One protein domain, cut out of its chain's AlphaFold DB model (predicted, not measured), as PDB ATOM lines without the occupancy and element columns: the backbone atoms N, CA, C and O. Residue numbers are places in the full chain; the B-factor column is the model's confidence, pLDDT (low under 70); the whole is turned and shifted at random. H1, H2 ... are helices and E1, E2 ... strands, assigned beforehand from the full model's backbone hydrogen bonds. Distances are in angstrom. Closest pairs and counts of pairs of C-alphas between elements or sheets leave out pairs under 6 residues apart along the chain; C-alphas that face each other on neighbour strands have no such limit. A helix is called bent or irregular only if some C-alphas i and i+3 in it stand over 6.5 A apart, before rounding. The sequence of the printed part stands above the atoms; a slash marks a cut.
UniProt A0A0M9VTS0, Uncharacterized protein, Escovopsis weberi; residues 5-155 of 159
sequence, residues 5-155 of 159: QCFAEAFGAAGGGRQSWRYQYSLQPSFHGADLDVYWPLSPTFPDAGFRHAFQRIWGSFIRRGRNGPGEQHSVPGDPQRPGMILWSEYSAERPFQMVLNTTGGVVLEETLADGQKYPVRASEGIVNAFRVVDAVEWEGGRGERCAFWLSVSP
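Overview. This is residues 5 to 155 of the 159 residues of an uncharacterized protein of Escovopsis weberi (UniProt A0A0M9VTS0). A small sheet of three short strands, E1, E2 and E5, lies near the middle, and E2 runs on into a long, sharply bent hairpin, E3 and E4, that reaches away from it. H4 leads off from E5 to another far part of the model, while H2 packs on H3, whose first residues meet the base of the hairpin. The printed part has 151 residues with four named helices and five named strands, in the order H1 E1 H2 H3 E2 E3 E4 E5 H4, a mixed class of helices and strands. The three-stranded sheet runs E1, E2, E5 and is mixed; E3 and E4 form an antiparallel one. The whole is compact, with a radius of gyration of the C-alphas of 16.8 A and spans of 47 by 43 by 25 A.

Arrangement. Start with H1, residues 5 to 11, which is near H4, residues 139 to 155, with 5 pairs of C-alphas within 10 A. Next look at E1, residues 23 to 25, parallel to E2, residues 97 to 101, at 26 degrees; N 24 and O 99 are 2.8 A apart, within hydrogen-bond range. With H2, residues 36 to 39, and H3, residues 49 to 65, between them, these strands make a strand-helix-strand unit, two parallel neighbour strands joined through helices, with a left-handed crossover. H3 touches H2 with residues 51 to 56 alone; their closest C-alphas, Val 38 and Arg 52, are 5.3 A apart. E3, residues 103 to 112, and E4, residues 118 to 129, are an antiparallel hairpin at 152 degrees, with N 109 and O 121 at 2.8 A. E3 bends by 100 degrees at residue 106 and E4 by 107 degrees at residue 125. The closest C-alphas of H3 and E4, Phe 51 and Asn 129, are 6.2 A apart. E5, residues 132 to 135, is antiparallel to E2 at 142 degrees, with N 100 and O 132 at 2.8 A. H4 only grazes the three-stranded sheet, with residues 139 to 144. Every O i to N i+4 pair is within hydrogen-bond range in H1 and H3, 10 of 13 are in H4, and H2 is too short for such a pair.

Along the chain. Find C-alpha 5 at (8.812, 54.741, -17.877), where H1 begins. H3 starts at C-alpha 49, (1.803, 33.258, 0.530), and runs 23.9 A. E3 spans 19.7 A and E4 22.9 A. H4 runs 25.2 A to C-alpha 155 at (21.383, 59.170, -28.966); it is irregular, with C-alphas 141 and 144 8.8 A apart.

Size, cuts and confidence. The two C-alphas farthest apart, those of Gly 15 and Gly 116, are 49.2 A apart. The printed part has no cut. The links H1 to E1 and H3 to E2 are long. Look for pLDDT under 70 at residues 14 to 15, 42 to 44 and 70 to 75.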
ATOM      1  N   GLN A   5       9.459  53.438 -18.036       88.69
ATOM      2  CA  GLN A   5       8.812  54.741 -17.877       88.69
ATOM      3  C   GLN A   5       8.323  55.312 -19.214       88.69
ATOM      4  O   GLN A   5       7.129  55.530 -19.383       88.69
ATOM      5  N   CYS A   6       9.226  55.491 -20.182       87.81
ATOM      6  CA  CYS A   6       8.880  56.058 -21.485       87.81
ATOM      7  C   CYS A   6       7.838  55.209 -22.221       87.81
ATOM      8  O   CYS A   6       7.039  55.745 -22.983       87.81
ATOM      9  N   PHE A   7       7.855  53.887 -22.020       89.19
ATOM     10  CA  PHE A   7       6.851  53.000 -22.602       89.19
ATOM     11  C   PHE A   7       5.460  53.253 -22.010       89.19
ATOM     12  O   PHE A   7       4.504  53.415 -22.764       89.19
ATOM     13  N   ALA A   8       5.350  53.342 -20.681       91.50
ATOM     14  CA  ALA A   8       4.086  53.638 -20.009       91.50
ATOM     15  C   ALA A   8       3.544  55.026 -20.398       91.50
ATOM     16  O   ALA A   8       2.374  55.142 -20.752       91.50
ATOM     17  N   GLU A   9       4.404  56.051 -20.428       90.81
ATOM     18  CA  GLU A   9       4.034  57.413 -20.851       90.81
ATOM     19  C   GLU A   9       3.536  57.443 -22.297       90.81
ATOM     20  O   GLU A   9       2.481  58.003 -22.576       90.81
ATOM     21  N   ALA A  10       4.263  56.807 -23.221       89.94
ATOM     22  CA  ALA A  10       3.874  56.767 -24.625       89.94
ATOM     23  C   ALA A  10       2.575  55.979 -24.844       89.94
ATOM     24  O   ALA A  10       1.761  56.354 -25.688       89.94
ATOM     25  N   PHE A  11       2.371  54.892 -24.095       90.56
ATOM     26  CA  PHE A  11       1.159  54.084 -24.192       90.56
ATOM     27  C   PHE A  11      -0.064  54.818 -23.636       90.56
ATOM     28  O   PHE A  11      -1.119  54.766 -24.259       90.56
ATOM     29  N   GLY A  12       0.076  55.499 -22.494       88.81
ATOM     30  CA  GLY A  12      -0.996  56.225 -21.805       88.81
ATOM     31  C   GLY A  12      -1.144  57.701 -22.193       88.81
ATOM     32  O   GLY A  12      -1.840  58.439 -21.500       88.81
ATOM     33  N   ALA A  13      -0.466  58.165 -23.248       84.06
ATOM     34  CA  ALA A  13      -0.426  59.580 -23.608       84.06
ATOM     35  C   ALA A  13      -1.825  60.169 -23.874       84.06
ATOM     36  O   ALA A  13      -2.687  59.536 -24.496       84.06
ATOM     37  N   ALA A  14      -2.025  61.421 -23.444       67.88
ATOM     38  CA  ALA A  14      -3.267  62.159 -23.647       67.88
ATOM     39  C   ALA A  14      -3.669  62.178 -25.135       67.88
ATOM     40  O   ALA A  14      -2.860  62.470 -26.014       67.88
ATOM     41  N   GLY A  15      -4.931  61.837 -25.419       66.94
ATOM     42  CA  GLY A  15      -5.460  61.711 -26.784       66.94
ATOM     43  C   GLY A  15      -5.292  60.326 -27.425       66.94
ATOM     44  O   GLY A  15      -5.911  60.061 -28.451       66.94
ATOM     45  N   GLY A  16      -4.530  59.411 -26.811       71.19
ATOM     46  CA  GLY A  16      -4.322  58.046 -27.311       71.19
ATOM     47  C   GLY A  16      -5.421  57.036 -26.953       71.19
ATOM     48  O   GLY A  16      -5.391  55.910 -27.451       71.19
ATOM     49  N   GLY A  17      -6.369  57.402 -26.078       83.38
ATOM     50  CA  GLY A  17      -7.487  56.550 -25.635       83.38
ATOM     51  C   GLY A  17      -7.083  55.293 -24.850       83.38
ATOM     52  O   GLY A  17      -7.926  54.446 -24.563       83.38
ATOM     53  N   ARG A  18      -5.797  55.154 -24.521       89.94
ATOM     54  CA  ARG A  18      -5.209  54.028 -23.797       89.94
ATOM     55  C   ARG A  18      -4.777  54.486 -22.413       89.94
ATOM     56  O   ARG A  18      -4.457  55.652 -22.217       89.94
ATOM     57  N   GLN A  19      -4.766  53.547 -21.480       90.75
ATOM     58  CA  GLN A  19      -4.456  53.789 -20.076       90.75
ATOM     59  C   GLN A  19      -3.288  52.903 -19.664       90.75
ATOM     60  O   GLN A  19      -3.161  51.778 -20.153       90.75
ATOM     61  N   SER A  20      -2.432  53.394 -18.772       91.88
ATOM     62  CA  SER A  20      -1.263  52.649 -18.307       91.88
ATOM     63  C   SER A  20      -1.228  52.562 -16.785       91.88
ATOM     64  O   SER A  20      -1.691  53.460 -16.088       91.88
ATOM     65  N   TRP A  21      -0.679  51.468 -16.265       92.88
ATOM     66  CA  TRP A  21      -0.436  51.267 -14.840       92.88
ATOM     67  C   TRP A  21       0.988  50.778 -14.667       92.88
ATOM     68  O   TRP A  21       1.477  49.963 -15.451       92.88
ATOM     69  N   ARG A  22       1.658  51.275 -13.631       92.62
ATOM     70  CA  ARG A  22       3.064  50.977 -13.382       92.62
ATOM     71  C   ARG A  22       3.247  50.419 -11.982       92.62
ATOM     72  O   ARG A  22       2.660  50.929 -11.025       92.62
ATOM     73  N   TYR A  23       4.077  49.389 -11.861       94.25
ATOM     74  CA  TYR A  23       4.554  48.899 -10.576       94.25
ATOM     75  C   TYR A  23       6.076  48.747 -10.574       94.25
ATOM     76  O   TYR A  23       6.721  48.718 -11.622       94.25
ATOM     77  N   GLN A  24       6.633  48.636  -9.376       94.12
ATOM     78  CA  GLN A  24       7.993  48.208  -9.128       94.12
ATOM     79  C   GLN A  24       7.990  47.060  -8.128       94.12
ATOM     80  O   GLN A  24       7.445  47.178  -7.031       94.12
ATOM     81  N   TYR A  25       8.663  45.978  -8.502       94.19
ATOM     82  CA  TYR A  25       9.021  44.904  -7.593       94.19
ATOM     83  C   TYR A  25      10.258  45.309  -6.779       94.19
ATOM     84  O   TYR A  25      11.287  45.675  -7.348       94.19
ATOM     85  N   SER A  26      10.136  45.293  -5.452       92.94
ATOM     86  CA  SER A  26      11.172  45.740  -4.511       92.94
ATOM     87  C   SER A  26      11.513  44.688  -3.450       92.94
ATOM     88  O   SER A  26      12.159  45.021  -2.460       92.94
ATOM     89  N   LEU A  27      11.104  43.431  -3.642       91.31
ATOM     90  CA  LEU A  27      11.507  42.329  -2.764       91.31
ATOM     91  C   LEU A  27      12.927  41.915  -3.099       91.31
ATOM     92  O   LEU A  27      13.304  41.892  -4.264       91.31
ATOM     93  N   GLN A  28      13.697  41.543  -2.085       87.25
ATOM     94  CA  GLN A  28      15.037  41.012  -2.286       87.25
ATOM     95  C   GLN A  28      14.989  39.474  -2.327       87.25
ATOM     96  O   GLN A  28      14.362  38.885  -1.443       87.25
ATOM     97  N   PRO A  29      15.630  38.837  -3.325       85.25
ATOM     98  CA  PRO A  29      16.345  39.462  -4.442       85.25
ATOM     99  C   PRO A  29      15.397  40.008  -5.535       85.25
ATOM    100  O   PRO A  29      14.368  39.411  -5.838       85.25
ATOM    101  N   SER A  30      15.770  41.134  -6.161       88.19
ATOM    102  CA  SER A  30      15.000  41.803  -7.232       88.19
ATOM    103  C   SER A  30      15.744  41.809  -8.576       88.19
ATOM    104  O   SER A  30      15.814  42.842  -9.248       88.19
ATOM    105  N   PHE A  31      16.382  40.698  -8.949       87.00
ATOM    106  CA  PHE A  31      17.040  40.586 -10.257       87.00
ATOM    107  C   PHE A  31      16.013  40.522 -11.404       87.00
ATOM    108  O   PHE A  31      14.802  40.435 -11.189       87.00
ATOM    109  N   HIS A  32      16.493  40.594 -12.647       89.25
ATOM    110  CA  HIS A  32      15.634  40.532 -13.829       89.25
ATOM    111  C   HIS A  32      14.807  39.235 -13.854       89.25
ATOM    112  O   HIS A  32      15.370  38.146 -13.885       89.25
ATOM    113  N   GLY A  33      13.478  39.367 -13.859       88.19
ATOM    114  CA  GLY A  33      12.545  38.237 -13.856       88.19
ATOM    115  C   GLY A  33      12.195  37.687 -12.470       88.19
ATOM    116  O   GLY A  33      11.386  36.771 -12.393       88.19
ATOM    117  N   ALA A  34      12.731  38.243 -11.376       87.62
ATOM    118  CA  ALA A  34      12.428  37.778 -10.016       87.62
ATOM    119  C   ALA A  34      10.943  37.928  -9.625       87.62
ATOM    120  O   ALA A  34      10.463  37.255  -8.718       87.62
ATOM    121  N   ASP A  35      10.190  38.799 -10.301       90.25
ATOM    122  CA  ASP A  35       8.751  38.942 -10.087       90.25
ATOM    123  C   ASP A  35       7.926  37.814 -10.736       90.25
ATOM    124  O   ASP A  35       6.750  37.655 -10.405       90.25
ATOM    125  N   LEU A  36       8.527  36.986 -11.601       88.00
ATOM    126  CA  LEU A  36       7.871  35.818 -12.196       88.00
ATOM    127  C   LEU A  36       7.518  34.753 -11.153       88.00
ATOM    128  O   LEU A  36       6.452  34.142 -11.262       88.00
ATOM    129  N   ASP A  37       8.328  34.610 -10.101       84.25
ATOM    130  CA  ASP A  37       8.078  33.684  -8.985       84.25
ATOM    131  C   ASP A  37       6.793  34.026  -8.211       84.25
ATOM    132  O   ASP A  37       6.223  33.197  -7.500       84.25
ATOM    133  N   VAL A  38       6.277  35.247  -8.370       87.69
ATOM    134  CA  VAL A  38       5.003  35.657  -7.774       87.69
ATOM    135  C   VAL A  38       3.807  35.091  -8.550       87.69
ATOM    136  O   VAL A  38       2.781  34.739  -7.955       87.69
ATOM    137  N   TYR A  39       3.928  35.000  -9.880       80.00
ATOM    138  CA  TYR A  39       2.897  34.445 -10.762       80.00
ATOM    139  C   TYR A  39       2.953  32.921 -10.794       80.00
ATOM    140  O   TYR A  39       1.924  32.261 -10.643       80.00
ATOM    141  N   TRP A  40       4.157  32.378 -10.971       82.31
ATOM    142  CA  TRP A  40       4.439  30.952 -11.058       82.31
ATOM    143  C   TRP A  40       5.435  30.578  -9.967       82.31
ATOM    144  O   TRP A  40       6.626  30.500 -10.246       82.31
ATOM    145  N   PRO A  41       4.970  30.361  -8.724       73.94
ATOM    146  CA  PRO A  41       5.859  30.047  -7.617       73.94
ATOM    147  C   PRO A  41       6.613  28.748  -7.899       73.94
ATOM    148  O   PRO A  41       6.064  27.657  -7.762       73.94
ATOM    149  N   LEU A  42       7.879  28.889  -8.295       69.06
ATOM    150  CA  LEU A  42       8.818  27.782  -8.464       69.06
ATOM    151  C   LEU A  42       9.249  27.219  -7.103       69.06
ATOM    152  O   LEU A  42       9.619  26.051  -7.002       69.06
ATOM    153  N   SER A  43       9.143  28.039  -6.053       67.94
ATOM    154  CA  SER A  43       9.329  27.656  -4.658       67.94
ATOM    155  C   SER A  43       8.041  27.883  -3.856       67.94
ATOM    156  O   SER A  43       7.387  28.918  -4.004       67.94
ATOM    157  N   PRO A  44       7.665  26.960  -2.951       65.62
ATOM    158  CA  PRO A  44       6.526  27.173  -2.066       65.62
ATOM    159  C   PRO A  44       6.793  28.227  -0.978       65.62
ATOM    160  O   PRO A  44       5.833  28.718  -0.380       65.62
ATOM    161  N   THR A  45       8.061  28.568  -0.710       75.31
ATOM    162  CA  THR A  45       8.468  29.375   0.453       75.31
ATOM    163  C   THR A  45       8.739  30.846   0.151       75.31
ATOM    164  O   THR A  45       8.681  31.650   1.079       75.31
ATOM    165  N   PHE A  46       8.997  31.225  -1.106       82.44
ATOM    166  CA  PHE A  46       9.313  32.607  -1.473       82.44
ATOM    167  C   PHE A  46       8.729  33.004  -2.845       82.44
ATOM    168  O   PHE A  46       8.867  32.237  -3.796       82.44
ATOM    169  N   PRO A  47       8.136  34.209  -2.973       87.38
ATOM    170  CA  PRO A  47       7.681  35.068  -1.876       87.38
ATOM    171  C   PRO A  47       6.620  34.383  -1.007       87.38
ATOM    172  O   PRO A  47       5.991  33.397  -1.416       87.38
ATOM    173  N   ASP A  48       6.408  34.894   0.204       88.06
ATOM    174  CA  ASP A  48       5.442  34.303   1.126       88.06
ATOM    175  C   ASP A  48       4.017  34.305   0.532       88.06
ATOM    176  O   ASP A  48       3.685  35.038  -0.408       88.06
ATOM    177  N   ALA A  49       3.154  33.434   1.058       87.12
ATOM    178  CA  ALA A  49       1.803  33.258   0.530       87.12
ATOM    179  C   ALA A  49       0.969  34.554   0.575       87.12
ATOM    180  O   ALA A  49       0.146  34.776  -0.315       87.12
ATOM    181  N   GLY A  50       1.194  35.421   1.567       87.94
ATOM    182  CA  GLY A  50       0.517  36.707   1.699       87.94
ATOM    183  C   GLY A  50       0.928  37.690   0.606       87.94
ATOM    184  O   GLY A  50       0.061  38.322  -0.010       87.94
ATOM    185  N   PHE A  51       2.225  37.777   0.299       90.44
ATOM    186  CA  PHE A  51       2.714  38.562  -0.834       90.44
ATOM    187  C   PHE A  51       2.124  38.070  -2.161       90.44
ATOM    188  O   PHE A  51       1.532  38.860  -2.904       90.44
ATOM    189  N   ARG A  52       2.219  36.759  -2.435       89.56
ATOM    190  CA  ARG A  52       1.691  36.151  -3.670       89.56
ATOM    191  C   ARG A  52       0.200  36.411  -3.833       89.56
ATOM    192  O   ARG A  52      -0.233  36.861  -4.891       89.56
ATOM    193  N   HIS A  53      -0.578  36.208  -2.772       88.19
ATOM    194  CA  HIS A  53      -2.015  36.446  -2.798       88.19
ATOM    195  C   HIS A  53      -2.355  37.916  -3.093       88.19
ATOM    196  O   HIS A  53      -3.187  38.199  -3.956       88.19
ATOM    197  N   ALA A  54      -1.690  38.862  -2.427       89.25
ATOM    198  CA  ALA A  54      -1.914  40.291  -2.641       89.25
ATOM    199  C   ALA A  54      -1.567  40.723  -4.075       89.25
ATOM    200  O   ALA A  54      -2.360  41.398  -4.735       89.25
ATOM    201  N   PHE A  55      -0.419  40.283  -4.586       90.50
ATOM    202  CA  PHE A  55       0.017  40.562  -5.951       90.50
ATOM    203  C   PHE A  55      -0.947  39.979  -6.996       90.50
ATOM    204  O   PHE A  55      -1.376  40.678  -7.915       90.50
ATOM    205  N   GLN A  56      -1.361  38.720  -6.828       87.94
ATOM    206  CA  GLN A  56      -2.324  38.064  -7.716       87.94
ATOM    207  C   GLN A  56      -3.696  38.750  -7.689       87.94
ATOM    208  O   GLN A  56      -4.361  38.820  -8.722       87.94
ATOM    209  N   ARG A  57      -4.123  39.319  -6.552       85.88
ATOM    210  CA  ARG A  57      -5.351  40.133  -6.480       85.88
ATOM    211  C   ARG A  57      -5.239  41.437  -7.265       85.88
ATOM    212  O   ARG A  57      -6.184  41.779  -7.977       85.88
ATOM    213  N   ILE A  58      -4.108  42.139  -7.161       89.06
ATOM    214  CA  ILE A  58      -3.834  43.359  -7.940       89.06
ATOM    215  C   ILE A  58      -3.965  43.051  -9.440       89.06
ATOM    216  O   ILE A  58      -4.753  43.687 -10.145       89.06
ATOM    217  N   TRP A  59      -3.280  42.009  -9.907       89.31
ATOM    218  CA  TRP A  59      -3.313  41.592 -11.309       89.31
ATOM    219  C   TRP A  59      -4.661  41.040 -11.759       89.31
ATOM    220  O   TRP A  59      -5.153  41.409 -12.822       89.31
ATOM    221  N   GLY A  60      -5.307  40.206 -10.947       87.81
ATOM    222  CA  GLY A  60      -6.631  39.668 -11.251       87.81
ATOM    223  C   GLY A  60      -7.685  40.767 -11.386       87.81
ATOM    224  O   GLY A  60      -8.561  40.687 -12.249       87.81
ATOM    225  N   SER A  61      -7.583  41.831 -10.584       86.31
ATOM    226  CA  SER A  61      -8.412  43.022 -10.751       86.31
ATOM    227  C   SER A  61      -8.147  43.715 -12.084       86.31
ATOM    228  O   SER A  61      -9.094  44.008 -12.821       86.31
ATOM    229  N   PHE A  62      -6.873  43.955 -12.395       88.62
ATOM    230  CA  PHE A  62      -6.466  44.603 -13.635       88.62
ATOM    231  C   PHE A  62      -6.947  43.825 -14.867       88.62
ATOM    232  O   PHE A  62      -7.612  44.396 -15.721       88.62
ATOM    233  N   ILE A  63      -6.737  42.508 -14.913       89.62
ATOM    234  CA  ILE A  63      -7.165  41.646 -16.027       89.62
ATOM    235  C   ILE A  63      -8.686  41.677 -16.210       89.62
ATOM    236  O   ILE A  63      -9.184  41.776 -17.328       89.62
ATOM    237  N   ARG A  64      -9.452  41.598 -15.115       87.19
ATOM    238  CA  ARG A  64     -10.918  41.505 -15.194       87.19
ATOM    239  C   ARG A  64     -11.607  42.829 -15.493       87.19
ATOM    240  O   ARG A  64     -12.737  42.816 -15.974       87.19
ATOM    241  N   ARG A  65     -11.013  43.956 -15.098       84.50
ATOM    242  CA  ARG A  65     -11.694  45.264 -15.086       84.50
ATOM    243  C   ARG A  65     -10.943  46.354 -15.841       84.50
ATOM    244  O   ARG A  65     -11.502  47.433 -16.011       84.50
ATOM    245  N   GLY A  66      -9.694  46.109 -16.226       80.19
ATOM    246  CA  GLY A  66      -8.787  47.106 -16.792       80.19
ATOM    247  C   GLY A  66      -8.424  48.228 -15.820       80.19
ATOM    248  O   GLY A  66      -8.002  49.279 -16.269       80.19
ATOM    249  N   ARG A  67      -8.671  48.073 -14.509       77.19
ATOM    250  CA  ARG A  67      -8.500  49.127 -13.492       77.19
ATOM    251  C   ARG A  67      -8.483  48.557 -12.069       77.19
ATOM    252  O   ARG A  67      -8.636  47.348 -11.865       77.19
ATOM    253  N   ASN A  68      -8.391  49.458 -11.087       76.50
ATOM    254  CA  ASN A  68      -8.625  49.172  -9.669       76.50
ATOM    255  C   ASN A  68      -9.920  48.392  -9.435       76.50
ATOM    256  O   ASN A  68     -10.960  48.637 -10.053       76.50
ATOM    257  N   GLY A  69      -9.869  47.467  -8.494       71.44
ATOM    258  CA  GLY A  69     -10.988  46.604  -8.151       71.44
ATOM    259  C   GLY A  69     -10.891  46.149  -6.707       71.44
ATOM    260  O   GLY A  69     -10.111  46.722  -5.951       71.44
ATOM    261  N   PRO A  70     -11.705  45.169  -6.293       67.75
ATOM    262  CA  PRO A  70     -11.995  44.962  -4.887       67.75
ATOM    263  C   PRO A  70     -10.758  44.519  -4.098       67.75
ATOM    264  O   PRO A  70     -10.189  43.447  -4.345       67.75
ATOM    265  N   GLY A  71     -10.367  45.335  -3.127       65.25
ATOM    266  CA  GLY A  71      -9.297  45.095  -2.169       65.25
ATOM    267  C   GLY A  71      -9.868  45.192  -0.769       65.25
ATOM    268  O   GLY A  71     -10.117  46.286  -0.281       65.25
ATOM    269  N   GLU A  72     -10.097  44.047  -0.138       53.88
ATOM    270  CA  GLU A  72     -10.630  43.974   1.232       53.88
ATOM    271  C   GLU A  72      -9.552  43.606   2.259       53.88
ATOM    272  O   GLU A  72      -9.846  43.394   3.427       53.88
ATOM    273  N   GLN A  73      -8.292  43.496   1.835       57.25
ATOM    274  CA  GLN A  73      -7.208  43.033   2.694       57.25
ATOM    275  C   GLN A  73      -6.213  44.156   2.968       57.25
ATOM    276  O   GLN A  73      -5.772  44.840   2.050       57.25
ATOM    277  N   HIS A  74      -5.793  44.263   4.230       59.75
ATOM    278  CA  HIS A  74      -4.778  45.203   4.728       59.75
ATOM    279  C   HIS A  74      -3.390  45.057   4.074       59.75
ATOM    280  O   HIS A  74      -2.481  45.822   4.371       59.75
ATOM    281  N   SER A  75      -3.218  44.070   3.196       69.31
ATOM    282  CA  SER A  75      -1.979  43.755   2.493       69.31
ATOM    283  C   SER A  75      -1.778  44.555   1.199       69.31
ATOM    284  O   SER A  75      -0.701  44.476   0.607       69.31
ATOM    285  N   VAL A  76      -2.789  45.310   0.752       77.69
ATOM    286  CA  VAL A  76      -2.741  46.190  -0.424       77.69
ATOM    287  C   VAL A  76      -3.326  47.558  -0.047       77.69
ATOM    288  O   VAL A  76      -4.352  47.591   0.632       77.69
ATOM    289  N   PRO A  77      -2.737  48.690  -0.484       80.06
ATOM    290  CA  PRO A  77      -3.297  50.011  -0.234       80.06
ATOM    291  C   PRO A  77      -4.739  50.091  -0.730       80.06
ATOM    292  O   PRO A  77      -5.012  49.766  -1.886       80.06
ATOM    293  N   GLY A  78      -5.650  50.511   0.143       83.69
ATOM    294  CA  GLY A  78      -7.038  50.784  -0.212       83.69
ATOM    295  C   GLY A  78      -7.194  52.179  -0.813       83.69
ATOM    296  O   GLY A  78      -6.466  53.100  -0.449       83.69
ATOM    297  N   ASP A  79      -8.142  52.344  -1.729       82.00
ATOM    298  CA  ASP A  79      -8.513  53.640  -2.289       82.00
ATOM    299  C   ASP A  79      -9.339  54.419  -1.247       82.00
ATOM    300  O   ASP A  79     -10.471  54.023  -0.949       82.00
ATOM    301  N   PRO A  80      -8.816  55.527  -0.686       81.25
ATOM    302  CA  PRO A  80      -9.529  56.291   0.337       81.25
ATOM    303  C   PRO A  80     -10.824  56.920  -0.193       81.25
ATOM    304  O   PRO A  80     -11.720  57.218   0.590       81.25
ATOM    305  N   GLN A  81     -10.944  57.110  -1.511       83.44
ATOM    306  CA  GLN A  81     -12.143  57.655  -2.152       83.44
ATOM    307  C   GLN A  81     -13.152  56.563  -2.520       83.44
ATOM    308  O   GLN A  81     -14.301  56.859  -2.853       83.44
ATOM    309  N   ARG A  82     -12.735  55.293  -2.506       80.50
ATOM    310  CA  ARG A  82     -13.561  54.145  -2.896       80.50
ATOM    311  C   ARG A  82     -13.320  52.990  -1.923       80.50
ATOM    312  O   ARG A  82     -12.551  52.080  -2.242       80.50
ATOM    313  N   PRO A  83     -13.987  53.005  -0.752       81.19
ATOM    314  CA  PRO A  83     -13.848  51.950   0.244       81.19
ATOM    315  C   PRO A  83     -14.005  50.553  -0.369       81.19
ATOM    316  O   PRO A  83     -14.908  50.310  -1.169       81.19
ATOM    317  N   GLY A  84     -13.096  49.644  -0.012       77.00
ATOM    318  CA  GLY A  84     -13.067  48.278  -0.538       77.00
ATOM    319  C   GLY A  84     -12.436  48.128  -1.925       77.00
ATOM    320  O   GLY A  84     -12.480  47.033  -2.478       77.00
ATOM    321  N   MET A  85     -11.846  49.178  -2.510       82.25
ATOM    322  CA  MET A  85     -11.066  49.090  -3.754       82.25
ATOM    323  C   MET A  85      -9.566  49.201  -3.478       82.25
ATOM    324  O   MET A  85      -9.149  49.913  -2.575       82.25
ATOM    325  N   ILE A  86      -8.748  48.529  -4.286       85.62
ATOM    326  CA  ILE A  86      -7.290  48.695  -4.323       85.62
ATOM    327  C   ILE A  86      -6.947  50.080  -4.886       85.62
ATOM    328  O   ILE A  86      -7.526  50.503  -5.885       85.62
ATOM    329  N   LEU A  87      -5.955  50.747  -4.305       86.44
ATOM    330  CA  LEU A  87      -5.352  51.967  -4.828       86.44
ATOM    331  C   LEU A  87      -4.156  51.620  -5.722       86.44
ATOM    332  O   LEU A  87      -3.027  51.540  -5.255       86.44
ATOM    333  N   TRP A  88      -4.388  51.441  -7.022       89.75
ATOM    334  CA  TRP A  88      -3.340  51.420  -8.047       89.75
ATOM    335  C   TRP A  88      -3.676  52.451  -9.128       89.75
ATOM    336  O   TRP A  88      -4.438  52.216 -10.066       89.75
ATOM    337  N   SER A  89      -3.205  53.676  -8.924       88.31
ATOM    338  CA  SER A  89      -3.544  54.791  -9.805       88.31
ATOM    339  C   SER A  89      -3.031  54.570 -11.228       88.31
ATOM    340  O   SER A  89      -1.972  53.979 -11.433       88.31
ATOM    341  N   GLU A  90      -3.802  55.063 -12.197       90.12
ATOM    342  CA  GLU A  90      -3.345  55.192 -13.579       90.12
ATOM    343  C   GLU A  90      -2.080  56.058 -13.620       90.12
ATOM    344  O   GLU A  90      -1.986  57.067 -12.915       90.12
ATOM    345  N   TYR A  91      -1.122  55.628 -14.432       92.00
ATOM    346  CA  TYR A  91       0.164  56.268 -14.635       92.00
ATOM    347  C   TYR A  91       0.109  57.172 -15.874       92.00
ATOM    348  O   TYR A  91      -0.273  56.725 -16.960       92.00
ATOM    349  N   SER A  92       0.551  58.420 -15.722       92.00
ATOM    350  CA  SER A  92       0.826  59.351 -16.823       92.00
ATOM    351  C   SER A  92       2.051  60.217 -16.507       92.00
ATOM    352  O   SER A  92       2.571  60.171 -15.393       92.00
ATOM    353  N   ALA A  93       2.515  61.019 -17.468       89.19
ATOM    354  CA  ALA A  93       3.614  61.957 -17.233       89.19
ATOM    355  C   ALA A  93       3.239  63.050 -16.209       89.19
ATOM    356  O   ALA A  93       4.071  63.472 -15.415       89.19
ATOM    357  N   GLU A  94       1.975  63.474 -16.195       91.00
ATOM    358  CA  GLU A  94       1.433  64.489 -15.279       91.00
ATOM    359  C   GLU A  94       1.089  63.906 -13.904       91.00
ATOM    360  O   GLU A  94       1.032  64.624 -12.907       91.00
ATOM    361  N   ARG A  95       0.811  62.600 -13.852       91.75
ATOM    362  CA  ARG A  95       0.477  61.854 -12.637       91.75
ATOM    363  C   ARG A  95       1.311  60.572 -12.590       91.75
ATOM    364  O   ARG A  95       0.767  59.488 -12.830       91.75
ATOM    365  N   PRO A  96       2.618  60.663 -12.287       93.00
ATOM    366  CA  PRO A  96       3.551  59.547 -12.414       93.00
ATOM    367  C   PRO A  96       3.456  58.575 -11.231       93.00
ATOM    368  O   PRO A  96       4.462  58.157 -10.670       93.00
ATOM    369  N   PHE A  97       2.250  58.189 -10.820       93.44
ATOM    370  CA  PHE A  97       2.058  57.304  -9.678       93.44
ATOM    371  C   PHE A  97       2.361  55.848 -10.039       93.44
ATOM    372  O   PHE A  97       1.801  55.300 -10.987       93.44
ATOM    373  N   GLN A  98       3.212  55.192  -9.250       93.31
ATOM    374  CA  GLN A  98       3.500  53.763  -9.383       93.31
ATOM    375  C   GLN A  98       3.225  53.010  -8.081       93.31
ATOM    376  O   GLN A  98       3.407  53.543  -6.987       93.31
ATOM    377  N   MET A  99       2.834  51.742  -8.199       93.75
ATOM    378  CA  MET A  99       2.750  50.823  -7.064       93.75
ATOM    379  C   MET A  99       4.133  50.248  -6.751       93.75
ATOM    380  O   MET A  99       4.768  49.653  -7.612       93.75
ATOM    381  N   VAL A 100       4.598  50.358  -5.517       94.62
ATOM    382  CA  VAL A 100       5.796  49.664  -5.036       94.62
ATOM    383  C   VAL A 100       5.362  48.450  -4.239       94.62
ATOM    384  O   VAL A 100       4.595  48.571  -3.284       94.62
ATOM    385  N   LEU A 101       5.892  47.293  -4.615       94.38
ATOM    386  CA  LEU A 101       5.602  46.004  -4.008       94.38
ATOM    387  C   LEU A 101       6.814  45.594  -3.168       94.38
ATOM    388  O   LEU A 101       7.855  45.233  -3.715       94.38
ATOM    389  N   ASN A 102       6.691  45.717  -1.847       93.25
ATOM    390  CA  ASN A 102       7.747  45.417  -0.879       93.25
ATOM    391  C   ASN A 102       7.192  44.690   0.356       93.25
ATOM    392  O   ASN A 102       5.982  44.699   0.587       93.25
ATOM    393  N   THR A 103       8.069  44.120   1.179       92.50
ATOM    394  CA  THR A 103       7.735  43.530   2.479       92.50
ATOM    395  C   THR A 103       8.596  44.098   3.611       92.50
ATOM    396  O   THR A 103       9.692  44.628   3.417       92.50
ATOM    397  N   THR A 104       8.074  43.999   4.830       92.19
ATOM    398  CA  THR A 104       8.757  44.302   6.098       92.19
ATOM    399  C   THR A 104       8.525  43.158   7.085       92.19
ATOM    400  O   THR A 104       7.835  42.196   6.751       92.19
ATOM    401  N   GLY A 105       9.097  43.240   8.289       91.88
ATOM    402  CA  GLY A 105       8.959  42.187   9.298       91.88
ATOM    403  C   GLY A 105       9.741  40.913   8.958       91.88
ATOM    404  O   GLY A 105      10.614  40.926   8.084       91.88
ATOM    405  N   GLY A 106       9.459  39.834   9.687       90.94
ATOM    406  CA  GLY A 106      10.247  38.600   9.650       90.94
ATOM    407  C   GLY A 106      11.713  38.805  10.053       90.94
ATOM    408  O   GLY A 106      12.087  39.827  10.637       90.94
ATOM    409  N   VAL A 107      12.557  37.839   9.697       92.25
ATOM    410  CA  VAL A 107      14.018  37.919   9.845       92.25
ATOM    411  C   VAL A 107      14.680  38.010   8.475       92.25
ATOM    412  O   VAL A 107      14.129  37.538   7.484       92.25
ATOM    413  N   VAL A 108      15.852  38.639   8.402       91.12
ATOM    414  CA  VAL A 108      16.651  38.683   7.170       91.12
ATOM    415  C   VAL A 108      17.674  37.557   7.230       91.12
ATOM    416  O   VAL A 108      18.529  37.557   8.113       91.12
ATOM    417  N   LEU A 109      17.563  36.608   6.308       90.12
ATOM    418  CA  LEU A 109      18.519  35.524   6.101       90.12
ATOM    419  C   LEU A 109      19.350  35.803   4.849       90.12
ATOM    420  O   LEU A 109      18.939  36.572   3.984       90.12
ATOM    421  N   GLU A 110      20.522  35.189   4.755       91.44
ATOM    422  CA  GLU A 110      21.345  35.232   3.549       91.44
ATOM    423  C   GLU A 110      21.069  33.981   2.710       91.44
ATOM    424  O   GLU A 110      21.354  32.868   3.145       91.44
ATOM    425  N   GLU A 111      20.527  34.168   1.511       85.19
ATOM    426  CA  GLU A 111      20.328  33.104   0.526       85.19
ATOM    427  C   GLU A 111      21.452  33.147  -0.509       85.19
ATOM    428  O   GLU A 111      21.866  34.223  -0.942       85.19
ATOM    429  N   THR A 112      21.948  31.979  -0.918       86.81
ATOM    430  CA  THR A 112      22.992  31.860  -1.947       86.81
ATOM    431  C   THR A 112      22.380  31.303  -3.228       86.81
ATOM    432  O   THR A 112      21.851  30.194  -3.228       86.81
ATOM    433  N   LEU A 113      22.451  32.064  -4.320       78.12
ATOM    434  CA  LEU A 113      22.029  31.607  -5.642       78.12
ATOM    435  C   LEU A 113      23.020  30.586  -6.220       78.12
ATOM    436  O   LEU A 113      24.142  30.425  -5.742       78.12
ATOM    437  N   ALA A 114      22.606  29.900  -7.289       78.62
ATOM    438  CA  ALA A 114      23.405  28.862  -7.946       78.62
ATOM    439  C   ALA A 114      24.761  29.362  -8.487       78.62
ATOM    440  O   ALA A 114      25.695  28.575  -8.615       78.62
ATOM    441  N   ASP A 115      24.881  30.658  -8.780       82.38
ATOM    442  CA  ASP A 115      26.119  31.317  -9.212       82.38
ATOM    443  C   ASP A 115      27.027  31.755  -8.042       82.38
ATOM    444  O   ASP A 115      28.069  32.376  -8.256       82.38
ATOM    445  N   GLY A 116      26.653  31.422  -6.802       86.31
ATOM    446  CA  GLY A 116      27.378  31.778  -5.585       86.31
ATOM    447  C   GLY A 116      27.073  33.184  -5.063       86.31
ATOM    448  O   GLY A 116      27.641  33.581  -4.042       86.31
ATOM    449  N   GLN A 117      26.192  33.946  -5.720       85.56
ATOM    450  CA  GLN A 117      25.829  35.281  -5.268       85.56
ATOM    451  C   GLN A 117      24.893  35.220  -4.059       85.56
ATOM    452  O   GLN A 117      23.944  34.439  -4.011       85.56
ATOM    453  N   LYS A 118      25.177  36.060  -3.063       89.75
ATOM    454  CA  LYS A 118      24.479  36.087  -1.777       89.75
ATOM    455  C   LYS A 118      23.525  37.267  -1.699       89.75
ATOM    456  O   LYS A 118      23.922  38.394  -2.004       89.75
ATOM    457  N   TYR A 119      22.299  37.019  -1.252       87.38
ATOM    458  CA  TYR A 119      21.269  38.043  -1.123       87.38
ATOM    459  C   TYR A 119      20.576  37.997   0.234       87.38
ATOM    460  O   TYR A 119      20.260  36.913   0.723       87.38
ATOM    461  N   PRO A 120      20.269  39.165   0.820       89.56
ATOM    462  CA  PRO A 120      19.372  39.227   1.959       89.56
ATOM    463  C   PRO A 120      17.948  38.885   1.510       89.56
ATOM    464  O   PRO A 120      17.417  39.504   0.590       89.56
ATOM    465  N   VAL A 121      17.314  37.931   2.182       89.44
ATOM    466  CA  VAL A 121      15.935  37.504   1.936       89.44
ATOM    467  C   VAL A 121      15.163  37.544   3.241       89.44
ATOM    468  O   VAL A 121      15.643  37.099   4.283       89.44
ATOM    469  N   ARG A 122      13.951  38.103   3.202       90.19
ATOM    470  CA  ARG A 122      13.051  38.066   4.357       90.19
ATOM    471  C   ARG A 122      12.397  36.693   4.458       90.19
ATOM    472  O   ARG A 122      11.783  36.239   3.498       90.19
ATOM    473  N   ALA A 123      12.508  36.078   5.627       87.06
ATOM    474  CA  ALA A 123      11.980  34.755   5.934       87.06
ATOM    475  C   ALA A 123      11.310  34.732   7.321       87.06
ATOM    476  O   ALA A 123      11.319  35.727   8.055       87.06
ATOM    477  N   SER A 124      10.766  33.564   7.674       84.62
ATOM    478  CA  SER A 124      10.079  33.280   8.943       84.62
ATOM    479  C   SER A 124       8.739  34.007   9.122       84.62
ATOM    480  O   SER A 124       8.260  34.724   8.243       84.62
ATOM    481  N   GLU A 125       8.080  33.749  10.253       86.38
ATOM    482  CA  GLU A 125       6.802  34.371  10.592       86.38
ATOM    483  C   GLU A 125       6.927  35.890  10.782       86.38
ATOM    484  O   GLU A 125       7.979  36.417  11.143       86.38
ATOM    485  N   GLY A 126       5.821  36.604  10.554       88.19
ATOM    486  CA  GLY A 126       5.744  38.051  10.759       88.19
ATOM    487  C   GLY A 126       6.187  38.901   9.566       88.19
ATOM    488  O   GLY A 126       6.352  40.109   9.733       88.19
ATOM    489  N   ILE A 127       6.375  38.318   8.376       90.75
ATOM    490  CA  ILE A 127       6.497  39.090   7.131       90.75
ATOM    491  C   ILE A 127       5.159  39.771   6.834       90.75
ATOM    492  O   ILE A 127       4.099  39.147   6.887       90.75
ATOM    493  N   VAL A 128       5.210  41.062   6.509       89.75
ATOM    494  CA  VAL A 128       4.032  41.871   6.186       89.75
ATOM    495  C   VAL A 128       4.283  42.669   4.912       89.75
ATOM    496  O   VAL A 128       5.329  43.308   4.758       89.75
ATOM    497  N   ASN A 129       3.301  42.674   4.011       92.06
ATOM    498  CA  ASN A 129       3.325  43.511   2.815       92.06
ATOM    499  C   ASN A 129       3.361  44.994   3.197       92.06
ATOM    500  O   ASN A 129       2.529  45.479   3.956       92.06
ATOM    501  N   ALA A 130       4.304  45.723   2.612       92.31
ATOM    502  CA  ALA A 130       4.482  47.163   2.771       92.31
ATOM    503  C   ALA A 130       4.277  47.868   1.424       92.31
ATOM    504  O   ALA A 130       5.118  48.643   0.959       92.31
ATOM    505  N   PHE A 131       3.178  47.524   0.755       92.31
ATOM    506  CA  PHE A 131       2.857  48.043  -0.570       92.31
ATOM    507  C   PHE A 131       2.474  49.513  -0.461       92.31
ATOM    508  O   PHE A 131       1.796  49.915   0.485       92.31
ATOM    509  N   ARG A 132       2.902  50.330  -1.422       91.38
ATOM    510  CA  ARG A 132       2.631  51.772  -1.404       91.38
ATOM    511  C   ARG A 132       2.539  52.347  -2.802       91.38
ATOM    512  O   ARG A 132       3.311  51.964  -3.673       91.38
ATOM    513  N   VAL A 133       1.639  53.306  -2.992       92.62
ATOM    514  CA  VAL A 133       1.657  54.161  -4.182       92.62
ATOM    515  C   VAL A 133       2.604  55.320  -3.921       92.62
ATOM    516  O   VAL A 133       2.534  55.958  -2.873       92.62
ATOM    517  N   VAL A 134       3.510  55.558  -4.859       94.44
ATOM    518  CA  VAL A 134       4.548  56.589  -4.767       94.44
ATOM    519  C   VAL A 134       4.624  57.369  -6.067       94.44
ATOM    520  O   VAL A 134       4.199  56.875  -7.112       94.44
ATOM    521  N   ASP A 135       5.212  58.556  -6.006       95.06
ATOM    522  CA  ASP A 135       5.641  59.280  -7.196       95.06
ATOM    523  C   ASP A 135       6.849  58.567  -7.830       95.06
ATOM    524  O   ASP A 135       7.893  58.425  -7.200       95.06
ATOM    525  N   ALA A 136       6.716  58.078  -9.062       94.25
ATOM    526  CA  ALA A 136       7.746  57.305  -9.754       94.25
ATOM    527  C   ALA A 136       8.974  58.130 -10.173       94.25
ATOM    528  O   ALA A 136      10.022  57.537 -10.451       94.25
ATOM    529  N   VAL A 137       8.845  59.456 -10.257       93.69
ATOM    530  CA  VAL A 137       9.923  60.385 -10.612       93.69
ATOM    531  C   VAL A 137      10.808  60.617  -9.391       93.69
ATOM    532  O   VAL A 137      12.026  60.454  -9.481       93.69
ATOM    533  N   GLU A 138      10.213  60.909  -8.237       95.12
ATOM    534  CA  GLU A 138      10.961  61.135  -6.990       95.12
ATOM    535  C   GLU A 138      11.470  59.833  -6.356       95.12
ATOM    536  O   GLU A 138      12.464  59.816  -5.620       95.12
ATOM    537  N   TRP A 139      10.802  58.717  -6.651       93.06
ATOM    538  CA  TRP A 139      11.071  57.423  -6.045       93.06
ATOM    539  C   TRP A 139      12.528  56.949  -6.180       93.06
ATOM    540  O   TRP A 139      13.197  57.156  -7.191       93.06
ATOM    541  N   GLU A 140      13.005  56.263  -5.135       91.25
ATOM    542  CA  GLU A 140      14.368  55.734  -4.983       91.25
ATOM    543  C   GLU A 140      15.458  56.781  -5.273       91.25
ATOM    544  O   GLU A 140      16.373  56.577  -6.080       91.25
ATOM    545  N   GLY A 141      15.313  57.936  -4.619       92.94
ATOM    546  CA  GLY A 141      16.283  59.026  -4.663       92.94
ATOM    547  C   GLY A 141      16.364  59.684  -6.035       92.94
ATOM    548  O   GLY A 141      17.452  59.760  -6.597       92.94
ATOM    549  N   GLY A 142      15.225  60.083  -6.610       93.25
ATOM    550  CA  GLY A 142      15.194  60.808  -7.884       93.25
ATOM    551  C   GLY A 142      15.412  59.915  -9.105       93.25
ATOM    552  O   GLY A 142      16.170  60.251 -10.015       93.25
ATOM    553  N   ARG A 143      14.773  58.737  -9.152       91.88
ATOM    554  CA  ARG A 143      14.852  57.837 -10.315       91.88
ATOM    555  C   ARG A 143      14.516  58.537 -11.630       91.88
ATOM    556  O   ARG A 143      15.153  58.236 -12.639       91.88
ATOM    557  N   GLY A 144      13.551  59.449 -11.628       91.81
ATOM    558  CA  GLY A 144      13.161  60.208 -12.810       91.81
ATOM    559  C   GLY A 144      14.310  61.031 -13.391       91.81
ATOM    560  O   GLY A 144      14.511  61.002 -14.603       91.81
ATOM    561  N   GLU A 145      15.138  61.663 -12.553       93.25
ATOM    562  CA  GLU A 145      16.328  62.399 -13.004       93.25
ATOM    563  C   GLU A 145      17.345  61.466 -13.661       93.25
ATOM    564  O   GLU A 145      17.878  61.766 -14.731       93.25
ATOM    565  N   ARG A 146      17.563  60.281 -13.078       93.06
ATOM    566  CA  ARG A 146      18.432  59.260 -13.682       93.06
ATOM    567  C   ARG A 146      17.882  58.785 -15.026       93.06
ATOM    568  O   ARG A 146      18.642  58.637 -15.980       93.06
ATOM    569  N   CYS A 147      16.570  58.569 -15.132       91.62
ATOM    570  CA  CYS A 147      15.921  58.227 -16.397       91.62
ATOM    571  C   CYS A 147      16.077  59.342 -17.441       91.62
ATOM    572  O   CYS A 147      16.415  59.047 -18.588       91.62
ATOM    573  N   ALA A 148      15.888  60.605 -17.051       91.44
ATOM    574  CA  ALA A 148      16.056  61.762 -17.926       91.44
ATOM    575  C   ALA A 148      17.505  61.906 -18.409       91.44
ATOM    576  O   ALA A 148      17.741  62.111 -19.602       91.44
ATOM    577  N   PHE A 149      18.478  61.712 -17.514       92.62
ATOM    578  CA  PHE A 149      19.894  61.680 -17.863       92.62
ATOM    579  C   PHE A 149      20.167  60.622 -18.938       92.62
ATOM    580  O   PHE A 149      20.648  60.960 -20.022       92.62
ATOM    581  N   TRP A 150      19.785  59.362 -18.686       90.69
ATOM    582  CA  TRP A 150      20.002  58.266 -19.633       90.69
ATOM    583  C   TRP A 150      19.320  58.507 -20.975       90.69
ATOM    584  O   TRP A 150      19.907  58.241 -22.024       90.69
ATOM    585  N   LEU A 151      18.108  59.063 -20.964       88.88
ATOM    586  CA  LEU A 151      17.409  59.432 -22.186       88.88
ATOM    587  C   LEU A 151      18.179  60.502 -22.972       88.88
ATOM    588  O   LEU A 151      18.335  60.357 -24.184       88.88
ATOM    589  N   SER A 152      18.714  61.524 -22.298       92.00
ATOM    590  CA  SER A 152      19.416  62.639 -22.944       92.00
ATOM    591  C   SER A 152      20.746  62.242 -23.597       92.00
ATOM    592  O   SER A 152      21.136  62.818 -24.617       92.00
ATOM    593  N   VAL A 153      21.436  61.238 -23.045       93.25
ATOM    594  CA  VAL A 153      22.692  60.715 -23.607       93.25
ATOM    595  C   VAL A 153      22.467  59.565 -24.586       93.25
ATOM    596  O   VAL A 153      23.335  59.313 -25.416       93.25
ATOM    597  N   SER A 154      21.303  58.903 -24.552       89.88
ATOM    598  CA  SER A 154      21.021  57.716 -25.371       89.88
ATOM    599  C   SER A 154      21.264  57.859 -26.882       89.88
ATOM    600  O   SER A 154      21.717  56.874 -27.463       89.88
ATOM    601  N   PRO A 155      21.065  59.025 -27.542       90.31
ATOM    602  CA  PRO A 155      21.383  59.170 -28.966       90.31
ATOM    603  C   PRO A 155      22.888  59.185 -29.273       90.31
ATOM    604  O   PRO A 155      23.274  59.078 -30.431       90.31
TER     605      PRO A 155